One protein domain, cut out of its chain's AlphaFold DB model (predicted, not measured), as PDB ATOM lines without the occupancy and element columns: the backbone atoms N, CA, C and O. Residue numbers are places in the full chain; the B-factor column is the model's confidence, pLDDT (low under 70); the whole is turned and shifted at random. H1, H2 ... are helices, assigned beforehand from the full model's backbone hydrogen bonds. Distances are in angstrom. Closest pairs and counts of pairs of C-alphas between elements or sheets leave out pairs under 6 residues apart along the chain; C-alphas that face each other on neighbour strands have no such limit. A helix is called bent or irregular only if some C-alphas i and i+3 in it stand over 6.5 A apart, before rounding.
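What this domain is: This is residues 2 to 127 of the 137 residues of an uncharacterized protein of Arthrobacter sp. 9V (UniProt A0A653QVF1). A long, slim rod of helices: the long helix H5 runs along most of it, H3 lies beside H5 and runs back the other way, and H2 crosses H3 slantwise while short H1 packs along residues 56 to 64 of H3. At one end of the rod H4 reaches out beyond H3 and meets the beginning of H5. The printed part has 126 residues with five named helices, H1 to H5 in chain order, and no named strand; the class is all helix. The whole is loose, with a radius of gyration of the C-alphas of 19.0 A and spans of 66 by 25 by 19 A.

How they stand to each other: Start with H3, residues 42 to 64, the hub that touches three other helices, H1, H2 and H5, the last of these being residues 90 to 127. H3 and H5 touch at a shallow tilt of 9 degrees, opposite ways; their closest C-alphas, those of Phe 62 and Gly 101, are 5.4 A apart. H1, residues 2 to 8, touches H3 at residues 56 to 64 alone, the same way at a shallow tilt of 25 degrees, with the closest C-alphas, Gln 4 and Gly 59, 4.1 A apart. H1 and H5 are near each other. H2, residues 17 to 37, touches H3 at a steep tilt of 47 degrees, opposite ways; the closest C-alphas, Tyr 26 and Ser 52, are 5.7 A apart. H2 and H5 are close but not clearly touching: the C-alphas of Tyr 37 and Ala 123 are their closest, at 6.3 A. H4, residues 71 to 84, touches H5 with residues 73 to 77 alone, at a steep tilt of 46 degrees, opposite ways; Ile 73 and Pro 90 have the closest C-alphas, 6.3 A apart. H4 is apart from H1, H2 and H3. The helix packing is part aligned, part crossed. In H1 and H4 every O i to N i+4 pair is within hydrogen-bond range; H2 has 12 of 17, H3 18 of 19 and H5 32 of 34.

Where its parts are: Find C-alpha 90 at (33.313, -2.110, 25.082); from there H5 runs 54.8 A to C-alpha 127 at (7.647, 15.371, 70.277), with a kink of 26 degrees near residue 97. H5 is neither bent nor irregular, but only just: C-alphas 96 and 99 are 6.3 A apart. H3 runs 33.4 A from C-alpha 42 at (20.125, 9.435, 68.805). H2 covers 27.3 A, with a kink of 27 degrees near residue 25, and is only just irregular: C-alphas 23 and 26 are 6.9 A apart. H4 spans 19.9 A and H1 10.0 A.

The domain as a whole: The C-alphas farthest apart, Gly 85 and Arg 127, stand 65.8 A from each other. The printed part has no cut and no long link. The mean pLDDT of the printed part is 79.2; it is under 70 at residue 2, residues 4 to 24 and residues 67 to 69.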
ATOM      1  N   ILE A   2      24.258  13.459  42.838       69.00
ATOM      2  CA  ILE A   2      25.500  14.135  42.389       69.00
ATOM      3  C   ILE A   2      26.654  13.143  42.212       69.00
ATOM      4  O   ILE A   2      27.276  13.122  41.157       69.00
ATOM      5  N   ARG A   3      26.864  12.267  43.202       70.00
ATOM      6  CA  ARG A   3      27.931  11.261  43.195       70.00
ATOM      7  C   ARG A   3      27.860  10.272  42.032       70.00
ATOM      8  O   ARG A   3      28.878   9.964  41.431       70.00
ATOM      9  N   GLN A   4      26.652   9.824  41.703       64.75
ATOM     10  CA  GLN A   4      26.413   8.881  40.613       64.75
ATOM     11  C   GLN A   4      26.711   9.516  39.257       64.75
ATOM     12  O   GLN A   4      27.345   8.893  38.419       64.75
ATOM     13  N   VAL A   5      26.334  10.785  39.077       66.50
ATOM     14  CA  VAL A   5      26.663  11.546  37.866       66.50
ATOM     15  C   VAL A   5      28.171  11.795  37.762       66.50
ATOM     16  O   VAL A   5      28.723  11.695  36.676       66.50
ATOM     17  N   THR A   6      28.865  12.073  38.873       62.94
ATOM     18  CA  THR A   6      30.329  12.271  38.838       62.94
ATOM     19  C   THR A   6      31.069  10.973  38.512       62.94
ATOM     20  O   THR A   6      31.974  10.983  37.684       62.94
ATOM     21  N   ALA A   7      30.659   9.853  39.112       59.06
ATOM     22  CA  ALA A   7      31.224   8.539  38.817       59.06
ATOM     23  C   ALA A   7      30.942   8.095  37.367       59.06
ATOM     24  O   ALA A   7      31.859   7.626  36.702       59.06
ATOM     25  N   ALA A   8      29.739   8.358  36.842       58.34
ATOM     26  CA  ALA A   8      29.365   8.034  35.461       58.34
ATOM     27  C   ALA A   8      30.192   8.773  34.391       58.34
ATOM     28  O   ALA A   8      30.327   8.282  33.276       58.34
ATOM     29  N   VAL A   9      30.774   9.934  34.717       64.38
ATOM     30  CA  VAL A   9      31.666  10.695  33.815       64.38
ATOM     31  C   VAL A   9      33.151  10.370  34.082       64.38
ATOM     32  O   VAL A   9      34.046  11.065  33.614       64.38
ATOM     33  N   GLY A  10      33.446   9.307  34.839       55.91
ATOM     34  CA  GLY A  10      34.816   8.834  35.074       55.91
ATOM     35  C   GLY A  10      35.549   9.513  36.234       55.91
ATOM     36  O   GLY A  10      36.731   9.255  36.447       55.91
ATOM     37  N   LEU A  11      34.872  10.345  37.035       58.25
ATOM     38  CA  LEU A  11      35.427  10.930  38.265       58.25
ATOM     39  C   LEU A  11      35.171  10.034  39.486       58.25
ATOM     40  O   LEU A  11      34.747  10.496  40.548       58.25
ATOM     41  N   THR A  12      35.468   8.742  39.354       55.56
ATOM     42  CA  THR A  12      35.411   7.768  40.460       55.56
ATOM     43  C   THR A  12      36.430   8.093  41.562       55.56
ATOM     44  O   THR A  12      36.202   7.792  42.733       55.56
ATOM     45  N   SER A  13      37.519   8.796  41.217       50.97
ATOM     46  CA  SER A  13      38.637   9.096  42.122       50.97
ATOM     47  C   SER A  13      38.493  10.379  42.966       50.97
ATOM     48  O   SER A  13      39.409  10.702  43.727       50.97
ATOM     49  N   ILE A  14      37.376  11.120  42.898       44.53
ATOM     50  CA  ILE A  14      37.139  12.243  43.832       44.53
ATOM     51  C   ILE A  14      36.678  11.675  45.177       44.53
ATOM     52  O   ILE A  14      35.487  11.616  45.426       44.53
ATOM     53  N   GLY A  15      37.592  11.243  46.044       52.91
ATOM     54  CA  GLY A  15      37.305  10.887  47.442       52.91
ATOM     55  C   GLY A  15      36.593   9.543  47.622       52.91
ATOM     56  O   GLY A  15      35.408   9.402  47.344       52.91
ATOM     57  N   GLY A  16      37.306   8.530  48.117       50.72
ATOM     58  CA  GLY A  16      36.694   7.245  48.469       50.72
ATOM     59  C   GLY A  16      35.605   7.369  49.555       50.72
ATOM     60  O   GLY A  16      35.468   8.429  50.178       50.72
ATOM     61  N   PRO A  17      34.883   6.276  49.875       48.06
ATOM     62  CA  PRO A  17      33.754   6.283  50.817       48.06
ATOM     63  C   PRO A  17      34.068   6.938  52.173       48.06
ATOM     64  O   PRO A  17      33.236   7.611  52.779       48.06
ATOM     65  N   ALA A  18      35.310   6.790  52.643       46.25
ATOM     66  CA  ALA A  18      35.786   7.371  53.894       46.25
ATOM     67  C   ALA A  18      36.023   8.895  53.835       46.25
ATOM     68  O   ALA A  18      35.900   9.562  54.863       46.25
ATOM     69  N   GLN A  19      36.345   9.451  52.660       52.12
ATOM     70  CA  GLN A  19      36.695  10.866  52.476       52.12
ATOM     71  C   GLN A  19      35.506  11.752  52.090       52.12
ATOM     72  O   GLN A  19      35.555  12.951  52.340       52.12
ATOM     73  N   THR A  20      34.429  11.196  51.532       55.53
ATOM     74  CA  THR A  20      33.245  11.985  51.139       55.53
ATOM     75  C   THR A  20      32.126  11.898  52.178       55.53
ATOM     76  O   THR A  20      31.511  12.909  52.524       55.53
ATOM     77  N   VAL A  21      31.884  10.713  52.752       54.78
ATOM     78  CA  VAL A  21      30.724  10.490  53.632       54.78
ATOM     79  C   VAL A  21      30.898  11.118  55.011       54.78
ATOM     80  O   VAL A  21      30.013  11.835  55.480       54.78
ATOM     81  N   ARG A  22      32.022  10.837  55.682       59.25
ATOM     82  CA  ARG A  22      32.251  11.250  57.077       59.25
ATOM     83  C   ARG A  22      32.457  12.759  57.259       59.25
ATOM     84  O   ARG A  22      31.818  13.302  58.156       59.25
ATOM     85  N   PRO A  23      33.292  13.448  56.461       60.62
ATOM     86  CA  PRO A  23      33.547  14.872  56.683       60.62
ATOM     87  C   PRO A  23      32.512  15.811  56.039       60.62
ATOM     88  O   PRO A  23      32.477  16.979  56.409       60.62
ATOM     89  N   LEU A  24      31.669  15.343  55.103       64.62
ATOM     90  CA  LEU A  24      30.805  16.222  54.293       64.62
ATOM     91  C   LEU A  24      29.338  15.778  54.227       64.62
ATOM     92  O   LEU A  24      28.456  16.514  54.665       64.62
ATOM     93  N   VAL A  25      29.046  14.573  53.725       74.06
ATOM     94  CA  VAL A  25      27.649  14.152  53.483       74.06
ATOM     95  C   VAL A  25      26.861  14.031  54.788       74.06
ATOM     96  O   VAL A  25      25.739  14.527  54.883       74.06
ATOM     97  N   TYR A  26      27.458  13.413  55.808       79.88
ATOM     98  CA  TYR A  26      26.824  13.267  57.114       79.88
ATOM     99  C   TYR A  26      26.530  14.611  57.814       79.88
ATOM    100  O   TYR A  26      25.365  14.824  58.155       79.88
ATOM    101  N   PRO A  27      27.492  15.542  58.009       79.19
ATOM    102  CA  PRO A  27      27.197  16.814  58.675       79.19
ATOM    103  C   PRO A  27      26.180  17.670  57.907       79.19
ATOM    104  O   PRO A  27      25.359  18.343  58.529       79.19
ATOM    105  N   MET A  28      26.156  17.609  56.568       83.00
ATOM    106  CA  MET A  28      25.120  18.280  55.771       83.00
ATOM    107  C   MET A  28      23.728  17.674  56.003       83.00
ATOM    108  O   MET A  28      22.758  18.412  56.183       83.00
ATOM    109  N   ALA A  29      23.622  16.342  56.028       80.88
ATOM    110  CA  ALA A  29      22.359  15.648  56.280       80.88
ATOM    111  C   ALA A  29      21.856  15.870  57.716       80.88
ATOM    112  O   ALA A  29      20.666  16.096  57.936       80.88
ATOM    113  N   GLU A  30      22.764  15.870  58.692       84.50
ATOM    114  CA  GLU A  30      22.450  16.172  60.086       84.50
ATOM    115  C   GLU A  30      21.989  17.627  60.261       84.50
ATOM    116  O   GLU A  30      20.979  17.883  60.921       84.50
ATOM    117  N   GLY A  31      22.679  18.583  59.629       83.06
ATOM    118  CA  GLY A  31      22.297  19.994  59.640       83.06
ATOM    119  C   GLY A  31      20.920  20.230  59.015       83.06
ATOM    120  O   GLY A  31      20.100  20.959  59.576       83.06
ATOM    121  N   ALA A  32      20.622  19.560  57.898       83.50
ATOM    122  CA  ALA A  32      19.306  19.612  57.263       83.50
ATOM    123  C   ALA A  32      18.198  19.049  58.173       83.50
ATOM    124  O   ALA A  32      17.141  19.668  58.313       83.50
ATOM    125  N   ALA A  33      18.450  17.916  58.837       83.50
ATOM    126  CA  ALA A  33      17.505  17.318  59.776       83.50
ATOM    127  C   ALA A  33      17.281  18.202  61.013       83.50
ATOM    128  O   ALA A  33      16.140  18.429  61.406       83.50
ATOM    129  N   THR A  34      18.348  18.770  61.575       86.69
ATOM    130  CA  THR A  34      18.280  19.695  62.719       86.69
ATOM    131  C   THR A  34      17.476  20.947  62.368       86.69
ATOM    132  O   THR A  34      16.606  21.365  63.128       86.69
ATOM    133  N   LYS A  35      17.682  21.509  61.170       87.12
ATOM    134  CA  LYS A  35      16.913  22.663  60.681       87.12
ATOM    135  C   LYS A  35      15.421  22.350  60.508       87.12
ATOM    136  O   LYS A  35      14.593  23.213  60.786       87.12
ATOM    137  N   LYS A  36      15.069  21.150  60.028       86.25
ATOM    138  CA  LYS A  36      13.675  20.762  59.747       86.25
ATOM    139  C   LYS A  36      12.914  20.322  61.003       86.25
ATOM    140  O   LYS A  36      11.748  20.674  61.165       86.25
ATOM    141  N   TYR A  37      13.549  19.548  61.880       85.50
ATOM    142  CA  TYR A  37      12.875  18.890  63.006       85.50
ATOM    143  C   TYR A  37      13.160  19.541  64.366       85.50
ATOM    144  O   TYR A  37      12.389  19.329  65.306       85.50
ATOM    145  N   GLY A  38      14.200  20.374  64.470       82.94
ATOM    146  CA  GLY A  38      14.687  20.929  65.729       82.94
ATOM    147  C   GLY A  38      15.665  19.963  66.396       82.94
ATOM    148  O   GLY A  38      16.728  19.678  65.849       82.94
ATOM    149  N   ARG A  39      15.318  19.434  67.577       78.69
ATOM    150  CA  ARG A  39      16.134  18.397  68.227       78.69
ATOM    151  C   ARG A  39      15.960  17.060  67.516       78.69
ATOM    152  O   ARG A  39      14.844  16.589  67.329       78.69
ATOM    153  N   ILE A  40      17.087  16.449  67.175       82.94
ATOM    154  CA  ILE A  40      17.161  15.096  66.634       82.94
ATOM    155  C   ILE A  40      17.589  14.124  67.741       82.94
ATOM    156  O   ILE A  40      18.538  14.411  68.473       82.94
ATOM    157  N   ASP A  41      16.875  13.008  67.889       84.69
ATOM    158  CA  ASP A  41      17.220  11.950  68.843       84.69
ATOM    159  C   ASP A  41      18.357  11.061  68.302       84.69
ATOM    160  O   ASP A  41      18.680  11.066  67.106       84.69
ATOM    161  N   ASP A  42      18.982  10.278  69.181       85.75
ATOM    162  CA  ASP A  42      20.125   9.435  68.805       85.75
ATOM    163  C   ASP A  42      19.739   8.356  67.787       85.75
ATOM    164  O   ASP A  42      20.517   8.017  66.891       85.75
ATOM    165  N   ARG A  43      18.495   7.867  67.843       86.12
ATOM    166  CA  ARG A  43      17.983   6.890  66.879       86.12
ATOM    167  C   ARG A  43      17.860   7.490  65.479       86.12
ATOM    168  O   ARG A  43      18.189   6.817  64.498       86.12
ATOM    169  N   MET A  44      17.383   8.730  65.353       86.50
ATOM    170  CA  MET A  44      17.326   9.439  64.075       86.50
ATOM    171  C   MET A  44      18.725   9.741  63.546       86.50
ATOM    172  O   MET A  44      18.985   9.524  62.361       86.50
ATOM    173  N   ARG A  45      19.648  10.148  64.423       87.19
ATOM    174  CA  ARG A  45      21.054  10.399  64.084       87.19
ATOM    175  C   ARG A  45      21.731   9.172  63.471       87.19
ATOM    176  O   ARG A  45      22.334   9.283  62.405       87.19
ATOM    177  N   GLU A  46      21.594   7.998  64.087       87.81
ATOM    178  CA  GLU A  46      22.177   6.756  63.558       87.81
ATOM    179  C   GLU A  46      21.569   6.348  62.211       87.81
ATOM    180  O   GLU A  46      22.287   5.936  61.294       87.81
ATOM    181  N   LYS A  47      20.258   6.544  62.014       88.25
ATOM    182  CA  LYS A  47      19.655   6.313  60.695       88.25
ATOM    183  C   LYS A  47      20.177   7.285  59.640       88.25
ATOM    184  O   LYS A  47      20.478   6.850  58.532       88.25
ATOM    185  N   ILE A  48      20.315   8.572  59.961       87.50
ATOM    186  CA  ILE A  48      20.858   9.575  59.031       87.50
ATOM    187  C   ILE A  48      22.289   9.206  58.623       87.50
ATOM    188  O   ILE A  48      22.605   9.255  57.432       87.50
ATOM    189  N   LYS A  49      23.134   8.754  59.563       85.75
ATOM    190  CA  LYS A  49      24.480   8.229  59.259       85.75
ATOM    191  C   LYS A  49      24.424   7.065  58.273       85.75
ATOM    192  O   LYS A  49      25.094   7.106  57.242       85.75
ATOM    193  N   GLY A  50      23.599   6.058  58.562       86.69
ATOM    194  CA  GLY A  50      23.463   4.874  57.714       86.69
ATOM    195  C   GLY A  50      22.984   5.209  56.299       86.69
ATOM    196  O   GLY A  50      23.561   4.739  55.319       86.69
ATOM    197  N   TYR A  51      21.978   6.077  56.171       86.62
ATOM    198  CA  TYR A  51      21.464   6.495  54.864       86.62
ATOM    199  C   TYR A  51      22.454   7.373  54.090       86.62
ATOM    200  O   TYR A  51      22.571   7.213  52.871       86.62
ATOM    201  N   SER A  52      23.218   8.222  54.785       84.62
ATOM    202  CA  SER A  52      24.298   9.022  54.193       84.62
ATOM    203  C   SER A  52      25.388   8.132  53.594       84.62
ATOM    204  O   SER A  52      25.748   8.310  52.433       84.62
ATOM    205  N   ALA A  53      25.842   7.117  54.338       83.88
ATOM    206  CA  ALA A  53      26.814   6.142  53.843       83.88
ATOM    207  C   ALA A  53      26.262   5.324  52.670       83.88
ATOM    208  O   ALA A  53      26.913   5.203  51.636       83.88
ATOM    209  N   SER A  54      25.023   4.835  52.786       85.12
ATOM    210  CA  SER A  54      24.403   4.027  51.730       85.12
ATOM    211  C   SER A  54      24.266   4.779  50.404       85.12
ATOM    212  O   SER A  54      24.359   4.174  49.339       85.12
ATOM    213  N   SER A  55      24.046   6.094  50.456       83.44
ATOM    214  CA  SER A  55      23.835   6.908  49.259       83.44
ATOM    215  C   SER A  55      25.107   7.148  48.468       83.44
ATOM    216  O   SER A  55      25.043   7.277  47.246       83.44
ATOM    217  N   ASP A  56      26.244   7.190  49.154       80.38
ATOM    218  CA  ASP A  56      27.547   7.274  48.514       80.38
ATOM    219  C   ASP A  56      27.929   5.935  47.881       80.38
ATOM    220  O   ASP A  56      28.231   5.898  46.692       80.38
ATOM    221  N   THR A  57      27.780   4.824  48.614       83.00
ATOM    222  CA  THR A  57      28.081   3.482  48.089       83.00
ATOM    223  C   THR A  57      27.263   3.152  46.843       83.00
ATOM    224  O   THR A  57      27.827   2.730  45.840       83.00
ATOM    225  N   VAL A  58      25.945   3.384  46.874       83.44
ATOM    226  CA  VAL A  58      25.072   3.136  45.713       83.44
ATOM    227  C   VAL A  58      25.432   4.064  44.551       83.44
ATOM    228  O   VAL A  58      25.454   3.631  43.405       83.44
ATOM    229  N   GLY A  59      25.731   5.334  44.837       78.56
ATOM    230  CA  GLY A  59      26.092   6.294  43.801       78.56
ATOM    231  C   GLY A  59      27.402   5.949  43.096       78.56
ATOM    232  O   GLY A  59      27.468   6.065  41.880       78.56
ATOM    233  N   VAL A  60      28.424   5.520  43.837       78.31
ATOM    234  CA  VAL A  60      29.716   5.129  43.258       78.31
ATOM    235  C   VAL A  60      29.586   3.828  42.473       78.31
ATOM    236  O   VAL A  60      29.989   3.810  41.321       78.31
ATOM    237  N   PHE A  61      28.959   2.795  43.046       80.31
ATOM    238  CA  PHE A  61      28.836   1.477  42.414       80.31
ATOM    239  C   PHE A  61      28.146   1.557  41.044       80.31
ATOM    240  O   PHE A  61      28.758   1.302  40.014       80.31
ATOM    241  N   PHE A  62      26.905   2.047  41.012       79.50
ATOM    242  CA  PHE A  62      26.146   2.137  39.760       79.50
ATOM    243  C   PHE A  62      26.596   3.286  38.851       79.50
ATOM    244  O   PHE A  62      26.146   3.380  37.713       79.50
ATOM    245  N   GLY A  63      27.414   4.212  39.357       74.44
ATOM    246  CA  GLY A  63      28.034   5.248  38.540       74.44
ATOM    247  C   GLY A  63      29.267   4.726  37.804       74.44
ATOM    248  O   GLY A  63      29.423   5.010  36.625       74.44
ATOM    249  N   GLU A  64      30.108   3.938  38.475       75.00
ATOM    250  CA  GLU A  64      31.270   3.272  37.877       75.00
ATOM    251  C   GLU A  64      30.850   2.256  36.810       75.00
ATOM    252  O   GLU A  64      31.449   2.235  35.740       75.00
ATOM    253  N   ASP A  65      29.766   1.509  37.041       74.50
ATOM    254  CA  ASP A  65      29.244   0.526  36.080       74.50
ATOM    255  C   ASP A  65      28.856   1.141  34.720       74.50
ATOM    256  O   ASP A  65      28.888   0.460  33.698       74.50
ATOM    257  N   VAL A  66      28.485   2.428  34.686       72.81
ATOM    258  CA  VAL A  66      28.121   3.151  33.450       72.81
ATOM    259  C   VAL A  66      29.362   3.640  32.687       72.81
ATOM    260  O   VAL A  66      29.278   3.974  31.504       72.81
ATOM    261  N   PHE A  67      30.529   3.681  33.333       67.94
ATOM    262  CA  PHE A  67      31.755   4.195  32.740       67.94
ATOM    263  C   PHE A  67      32.524   3.100  31.986       67.94
ATOM    264  O   PHE A  67      32.886   2.063  32.529       67.94
ATOM    265  N   VAL A  68      32.824   3.363  30.712       60.12
ATOM    266  CA  VAL A  68      33.405   2.394  29.758       60.12
ATOM    267  C   VAL A  68      34.830   1.951  30.135       60.12
ATOM    268  O   VAL A  68      35.266   0.868  29.751       60.12
ATOM    269  N   ALA A  69      35.596   2.772  30.865       62.62
ATOM    270  CA  ALA A  69      37.034   2.558  31.056       62.62
ATOM    271  C   ALA A  69      37.381   1.838  32.373       62.62
ATOM    272  O   ALA A  69      38.245   2.288  33.128       62.62
ATOM    273  N   VAL A  70      36.724   0.704  32.637       70.31
ATOM    274  CA  VAL A  70      37.072  -0.209  33.738       70.31
ATOM    275  C   VAL A  70      37.721  -1.469  33.163       70.31
ATOM    276  O   VAL A  70      37.232  -2.048  32.193       70.31
ATOM    277  N   GLY A  71      38.822  -1.928  33.767       74.25
ATOM    278  CA  GLY A  71      39.562  -3.112  33.299       74.25
ATOM    279  C   GLY A  71      38.722  -4.398  33.242       74.25
ATOM    280  O   GLY A  71      39.032  -5.302  32.467       74.25
ATOM    281  N   SER A  72      37.627  -4.464  34.004       79.56
ATOM    282  CA  SER A  72      36.643  -5.549  33.952       79.56
ATOM    283  C   SER A  72      35.939  -5.647  32.595       79.56
ATOM    284  O   SER A  72      35.745  -6.756  32.107       79.56
ATOM    285  N   ILE A  73      35.606  -4.521  31.953       81.81
ATOM    286  CA  ILE A  73      34.929  -4.509  30.648       81.81
ATOM    287  C   ILE A  73      35.852  -5.096  29.581       81.81
ATOM    288  O   ILE A  73      35.423  -5.957  28.820       81.81
ATOM    289  N   LEU A  74      37.133  -4.715  29.583       84.50
ATOM    290  CA  LEU A  74      38.114  -5.258  28.640       84.50
ATOM    291  C   LEU A  74      38.314  -6.771  28.825       84.50
ATOM    292  O   LEU A  74      38.472  -7.499  27.845       84.50
ATOM    293  N   LEU A  75      38.284  -7.260  30.068       88.38
ATOM    294  CA  LEU A  75      38.332  -8.694  30.353       88.38
ATOM    295  C   LEU A  75      37.099  -9.418  29.794       88.38
ATOM    296  O   LEU A  75      37.247 -10.467  29.172       88.38
ATOM    297  N   ILE A  76      35.900  -8.855  29.986       87.88
ATOM    298  CA  ILE A  76      34.648  -9.416  29.463       87.88
ATOM    299  C   ILE A  76      34.682  -9.460  27.935       87.88
ATOM    300  O   ILE A  76      34.429 -10.517  27.361       87.88
ATOM    301  N   THR A  77      35.026  -8.353  27.272       87.50
ATOM    302  CA  THR A  77      35.051  -8.294  25.804       87.50
ATOM    303  C   THR A  77      36.103  -9.240  25.234       87.50
ATOM    304  O   THR A  77      35.793  -9.993  24.319       87.50
ATOM    305  N   THR A  78      37.303  -9.299  25.827       86.88
ATOM    306  CA  THR A  78      38.363 -10.234  25.401       86.88
ATOM    307  C   THR A  78      37.940 -11.692  25.585       86.88
ATOM    308  O   THR A  78      38.195 -12.526  24.722       86.88
ATOM    309  N   PHE A  79      37.272 -12.023  26.694       91.19
ATOM    310  CA  PHE A  79      36.778 -13.376  26.942       91.19
ATOM    311  C   PHE A  79      35.664 -13.775  25.966       91.19
ATOM    312  O   PHE A  79      35.666 -14.897  25.459       91.19
ATOM    313  N   VAL A  80      34.716 -12.870  25.705       89.56
ATOM    314  CA  VAL A  80      33.602 -13.110  24.779       89.56
ATOM    315  C   VAL A  80      34.110 -13.277  23.350       89.56
ATOM    316  O   VAL A  80      33.696 -14.220  22.676       89.56
ATOM    317  N   ASP A  81      35.044 -12.432  22.922       89.00
ATOM    318  CA  ASP A  81      35.665 -12.521  21.601       89.00
ATOM    319  C   ASP A  81      36.446 -13.840  21.454       89.00
ATOM    320  O   ASP A  81      36.220 -14.596  20.511       89.00
ATOM    321  N   ALA A  82      37.259 -14.210  22.454       89.81
ATOM    322  CA  ALA A  82      38.030 -15.455  22.437       89.81
ATOM    323  C   ALA A  82      37.170 -16.734  22.497       89.81
ATOM    324  O   ALA A  82      37.553 -17.756  21.930       89.81
ATOM    325  N   THR A  83      36.032 -16.706  23.199       92.06
ATOM    326  CA  THR A  83      35.203 -17.904  23.437       92.06
ATOM    327  C   THR A  83      34.112 -18.081  22.387       92.06
ATOM    328  O   THR A  83      33.821 -19.205  21.982       92.06
ATOM    329  N   TYR A  84      33.485 -16.983  21.961       89.94
ATOM    330  CA  TYR A  84      32.287 -17.005  21.121       89.94
ATOM    331  C   TYR A  84      32.497 -16.368  19.742       89.94
ATOM    332  O   TYR A  84      31.597 -16.457  18.910       89.94
ATOM    333  N   GLY A  85      33.648 -15.729  19.479       85.19
ATOM    334  CA  GLY A  85      33.914 -15.029  18.214       85.19
ATOM    335  C   GLY A  85      32.956 -13.862  17.949       85.19
ATOM    336  O   GLY A  85      32.770 -13.446  16.808       85.19
ATOM    337  N   LEU A  86      32.290 -13.378  19.001       80.12
ATOM    338  CA  LEU A  86      31.396 -12.233  18.965       80.12
ATOM    339  C   LEU A  86      32.264 -11.014  19.265       80.12
ATOM    340  O   LEU A  86      32.528 -10.738  20.434       80.12
ATOM    341  N   SER A  87      32.750 -10.333  18.226       77.69
ATOM    342  CA  SER A  87      33.573  -9.124  18.350       77.69
ATOM    343  C   SER A  87      32.773  -7.992  19.001       77.69
ATOM    344  O   SER A  87      32.178  -7.157  18.326       77.69
ATOM    345  N   LEU A  88      32.702  -8.035  20.332       82.50
ATOM    346  CA  LEU A  88      31.879  -7.175  21.169       82.50
ATOM    347  C   LEU A  88      32.672  -5.933  21.555       82.50
ATOM    348  O   LEU A  88      33.726  -6.028  22.191       82.50
ATOM    349  N   GLU A  89      32.157  -4.764  21.198       84.44
ATOM    350  CA  GLU A  89      32.840  -3.513  21.480       84.44
ATOM    351  C   GLU A  89      32.535  -3.058  22.926       84.44
ATOM    352  O   GLU A  89      31.387  -3.133  23.373       84.44
ATOM    353  N   PRO A  90      33.525  -2.566  23.700       81.81
ATOM    354  CA  PRO A  90      33.313  -2.110  25.082       81.81
ATOM    355  C   PRO A  90      32.190  -1.076  25.241       81.81
ATOM    356  O   PRO A  90      31.537  -1.010  26.286       81.81
ATOM    357  N   ILE A  91      31.959  -0.269  24.201       82.06
ATOM    358  CA  ILE A  91      30.923   0.762  24.187       82.06
ATOM    359  C   ILE A  91      29.511   0.169  24.240       82.06
ATOM    360  O   ILE A  91      28.645   0.737  24.907       82.06
ATOM    361  N   ASP A  92      29.287  -0.998  23.631       84.00
ATOM    362  CA  ASP A  92      27.983  -1.665  23.636       84.00
ATOM    363  C   ASP A  92      27.599  -2.092  25.052       84.00
ATOM    364  O   ASP A  92      26.451  -1.941  25.479       84.00
ATOM    365  N   LEU A  93      28.584  -2.566  25.820       82.19
ATOM    366  CA  LEU A  93      28.395  -2.955  27.212       82.19
ATOM    367  C   LEU A  93      28.031  -1.748  28.089       82.19
ATOM    368  O   LEU A  93      27.115  -1.823  28.908       82.19
ATOM    369  N   ALA A  94      28.704  -0.615  27.881       78.75
ATOM    370  CA  ALA A  94      28.431   0.608  28.629       78.75
ATOM    371  C   ALA A  94      27.063   1.220  28.292       78.75
ATOM    372  O   ALA A  94      26.364   1.693  29.188       78.75
ATOM    373  N   LEU A  95      26.633   1.162  27.026       84.00
ATOM    374  CA  LEU A  95      25.289   1.595  26.629       84.00
ATOM    375  C   LEU A  95      24.203   0.799  27.363       84.00
ATOM    376  O   LEU A  95      23.210   1.376  27.808       84.00
ATOM    377  N   TRP A  96      24.420  -0.503  27.560       85.19
ATOM    378  CA  TRP A  96      23.528  -1.361  28.343       85.19
ATOM    379  C   TRP A  96      23.614  -1.150  29.859       85.19
ATOM    380  O   TRP A  96      22.660  -1.462  30.574       85.19
ATOM    381  N   ALA A  97      24.694  -0.564  30.372       84.06
ATOM    382  CA  ALA A  97      24.787  -0.184  31.777       84.06
ATOM    383  C   ALA A  97      23.946   1.062  32.119       84.06
ATOM    384  O   ALA A  97      23.443   1.175  33.239       84.06
ATOM    385  N   ILE A  98      23.712   1.969  31.158       85.12
ATOM    386  CA  ILE A  98      22.881   3.176  31.344       85.12
ATOM    387  C   ILE A  98      21.481   2.864  31.911       85.12
ATOM    388  O   ILE A  98      21.129   3.443  32.946       85.12
ATOM    389  N   PRO A  99      20.655   1.977  31.310       89.62
ATOM    390  CA  PRO A  99      19.325   1.674  31.844       89.62
ATOM    391  C   PRO A  99      19.385   1.081  33.258       89.62
ATOM    392  O   PRO A  99      18.538   1.409  34.092       89.62
ATOM    393  N   THR A 100      20.413   0.287  33.569       87.75
ATOM    394  CA  THR A 100      20.649  -0.244  34.920       87.75
ATOM    395  C   THR A 100      20.959   0.876  35.915       87.75
ATOM    396  O   THR A 100      20.366   0.923  36.994       87.75
ATOM    397  N   GLY A 101      21.810   1.834  35.539       85.31
ATOM    398  CA  GLY A 101      22.105   3.016  36.348       85.31
ATOM    399  C   GLY A 101      20.863   3.875  36.618       85.31
ATOM    400  O   GLY A 101      20.657   4.330  37.746       85.31
ATOM    401  N   ILE A 102      19.991   4.046  35.617       87.75
ATOM    402  CA  ILE A 102      18.704   4.746  35.771       87.75
ATOM    403  C   ILE A 102      17.783   3.983  36.731       87.75
ATOM    404  O   ILE A 102      17.200   4.585  37.634       87.75
ATOM    405  N   ALA A 103      17.668   2.662  36.590       90.50
ATOM    406  CA  ALA A 103      16.858   1.847  37.493       90.50
ATOM    407  C   ALA A 103      17.354   1.951  38.946       90.50
ATOM    408  O   ALA A 103      16.557   2.175  39.862       90.50
ATOM    409  N   ALA A 104      18.670   1.881  39.162       88.19
ATOM    410  CA  ALA A 104      19.277   2.064  40.477       88.19
ATOM    411  C   ALA A 104      18.989   3.457  41.063       88.19
ATOM    412  O   ALA A 104      18.653   3.574  42.245       88.19
ATOM    413  N   LEU A 105      19.050   4.506  40.230       86.06
ATOM    414  CA  LEU A 105      18.714   5.881  40.610       86.06
ATOM    415  C   LEU A 105      17.273   5.982  41.119       86.06
ATOM    416  O   LEU A 105      17.030   6.574  42.171       86.06
ATOM    417  N   ILE A 106      16.324   5.386  40.390       91.50
ATOM    418  CA  ILE A 106      14.897   5.405  40.730       91.50
ATOM    419  C   ILE A 106      14.645   4.645  42.034       91.50
ATOM    420  O   ILE A 106      13.995   5.172  42.938       91.50
ATOM    421  N   VAL A 107      15.182   3.431  42.168       91.19
ATOM    422  CA  VAL A 107      14.978   2.589  43.358       91.19
ATOM    423  C   VAL A 107      15.591   3.237  44.598       91.19
ATOM    424  O   VAL A 107      14.937   3.350  45.639       91.19
ATOM    425  N   HIS A 108      16.837   3.704  44.503       90.50
ATOM    426  CA  HIS A 108      17.515   4.334  45.634       90.50
ATOM    427  C   HIS A 108      16.929   5.709  45.963       90.50
ATOM    428  O   HIS A 108      16.732   6.022  47.136       90.50
ATOM    429  N   GLY A 109      16.571   6.499  44.948       87.56
ATOM    430  CA  GLY A 109      15.848   7.759  45.119       87.56
ATOM    431  C   GLY A 109      14.511   7.554  45.832       87.56
ATOM    432  O   GLY A 109      14.240   8.213  46.834       87.56
ATOM    433  N   GLY A 110      13.723   6.567  45.402       91.50
ATOM    434  CA  GLY A 110      12.482   6.175  46.072       91.50
ATOM    435  C   GLY A 110      12.704   5.749  47.526       91.50
ATOM    436  O   GLY A 110      11.964   6.167  48.418       91.50
ATOM    437  N   ARG A 111      13.768   4.984  47.804       91.81
ATOM    438  CA  ARG A 111      14.145   4.590  49.171       91.81
ATOM    439  C   ARG A 111      14.464   5.796  50.063       91.81
ATOM    440  O   ARG A 111      14.081   5.782  51.233       91.81
ATOM    441  N   LEU A 112      15.118   6.831  49.531       89.56
ATOM    442  CA  LEU A 112      15.385   8.080  50.256       89.56
ATOM    443  C   LEU A 112      14.104   8.877  50.526       89.56
ATOM    444  O   LEU A 112      13.899   9.328  51.647       89.56
ATOM    445  N   LEU A 113      13.194   8.972  49.554       89.75
ATOM    446  CA  LEU A 113      11.903   9.644  49.759       89.75
ATOM    447  C   LEU A 113      11.058   8.948  50.837       89.75
ATOM    448  O   LEU A 113      10.413   9.594  51.663       89.75
ATOM    449  N   LEU A 114      11.074   7.613  50.874       90.50
ATOM    450  CA  LEU A 114      10.431   6.850  51.947       90.50
ATOM    451  C   LEU A 114      11.125   7.056  53.298       90.50
ATOM    452  O   LEU A 114      10.463   7.030  54.338       90.50
ATOM    453  N   PHE A 115      12.444   7.251  53.297       90.94
ATOM    454  CA  PHE A 115      13.202   7.565  54.499       90.94
ATOM    455  C   PHE A 115      12.832   8.936  55.070       90.94
ATOM    456  O   PHE A 115      12.587   9.013  56.270       90.94
ATOM    457  N   ASP A 116      12.650   9.960  54.236       88.75
ATOM    458  CA  ASP A 116      12.170  11.275  54.684       88.75
ATOM    459  C   ASP A 116      10.825  11.173  55.412       88.75
ATOM    460  O   ASP A 116      10.667  11.698  56.512       88.75
ATOM    461  N   ARG A 117       9.883  10.384  54.877       89.19
ATOM    462  CA  ARG A 117       8.588  10.137  55.540       89.19
ATOM    463  C   ARG A 117       8.735   9.379  56.860       89.19
ATOM    464  O   ARG A 117       7.907   9.530  57.757       89.19
ATOM    465  N   ARG A 118       9.753   8.524  56.993       88.88
ATOM    466  CA  ARG A 118      10.072   7.847  58.261       88.88
ATOM    467  C   ARG A 118      10.680   8.819  59.271       88.88
ATOM    468  O   ARG A 118      10.370   8.687  60.449       88.88
ATOM    469  N   LEU A 119      11.499   9.773  58.827       88.94
ATOM    470  CA  LEU A 119      12.031  10.839  59.679       88.94
ATOM    471  C   LEU A 119      10.913  11.749  60.194       88.94
ATOM    472  O   LEU A 119      10.890  12.034  61.386       88.94
ATOM    473  N   ASP A 120       9.945  12.113  59.345       89.00
ATOM    474  CA  ASP A 120       8.774  12.898  59.762       89.00
ATOM    475  C   ASP A 120       8.005  12.205  60.904       89.00
ATOM    476  O   ASP A 120       7.639  12.845  61.888       89.00
ATOM    477  N   LYS A 121       7.807  10.881  60.809       87.44
ATOM    478  CA  LYS A 121       7.164  10.085  61.870       87.44
ATOM    479  C   LYS A 121       8.002  10.034  63.146       87.44
ATOM    480  O   LYS A 121       7.482  10.304  64.217       87.44
ATOM    481  N   MET A 122       9.302   9.752  63.029       86.50
ATOM    482  CA  MET A 122      10.204   9.705  64.189       86.50
ATOM    483  C   MET A 122      10.267  11.051  64.923       86.50
ATOM    484  O   MET A 122      10.306  11.079  66.148       86.50
ATOM    485  N   ALA A 123      10.240  12.162  64.186       85.75
ATOM    486  CA  ALA A 123      10.191  13.497  64.767       85.75
ATOM    487  C   ALA A 123       8.850  13.794  65.461       85.75
ATOM    488  O   ALA A 123       8.835  14.514  66.457       85.75
ATOM    489  N   ALA A 124       7.733  13.262  64.953       84.81
ATOM    490  CA  ALA A 124       6.431  13.375  65.606       84.81
ATOM    491  C   ALA A 124       6.381  12.571  66.917       84.81
ATOM    492  O   ALA A 124       5.984  13.122  67.942       84.81
ATOM    493  N   ASP A 125       6.860  11.324  66.901       83.88
ATOM    494  CA  ASP A 125       6.922  10.458  68.085       83.88
ATOM    495  C   ASP A 125       7.810  11.085  69.176       83.88
ATOM    496  O   ASP A 125       7.400  11.222  70.326       83.88
ATOM    497  N   ALA A 126       8.987  11.601  68.799       79.94
ATOM    498  CA  ALA A 126       9.901  12.266  69.729       79.94
ATOM    499  C   ALA A 126       9.322  13.546  70.367       79.94
ATOM    500  O   ALA A 126       9.743  13.936  71.455       79.94
ATOM    501  N   ARG A 127       8.372  14.222  69.703       75.75
ATOM    502  CA  ARG A 127       7.647  15.371  70.277       75.75
ATOM    503  C   ARG A 127       6.545  14.939  71.240       75.75
ATOM    504  O   ARG A 127       6.283  15.674  72.185       75.75
TER     505      ARG A 127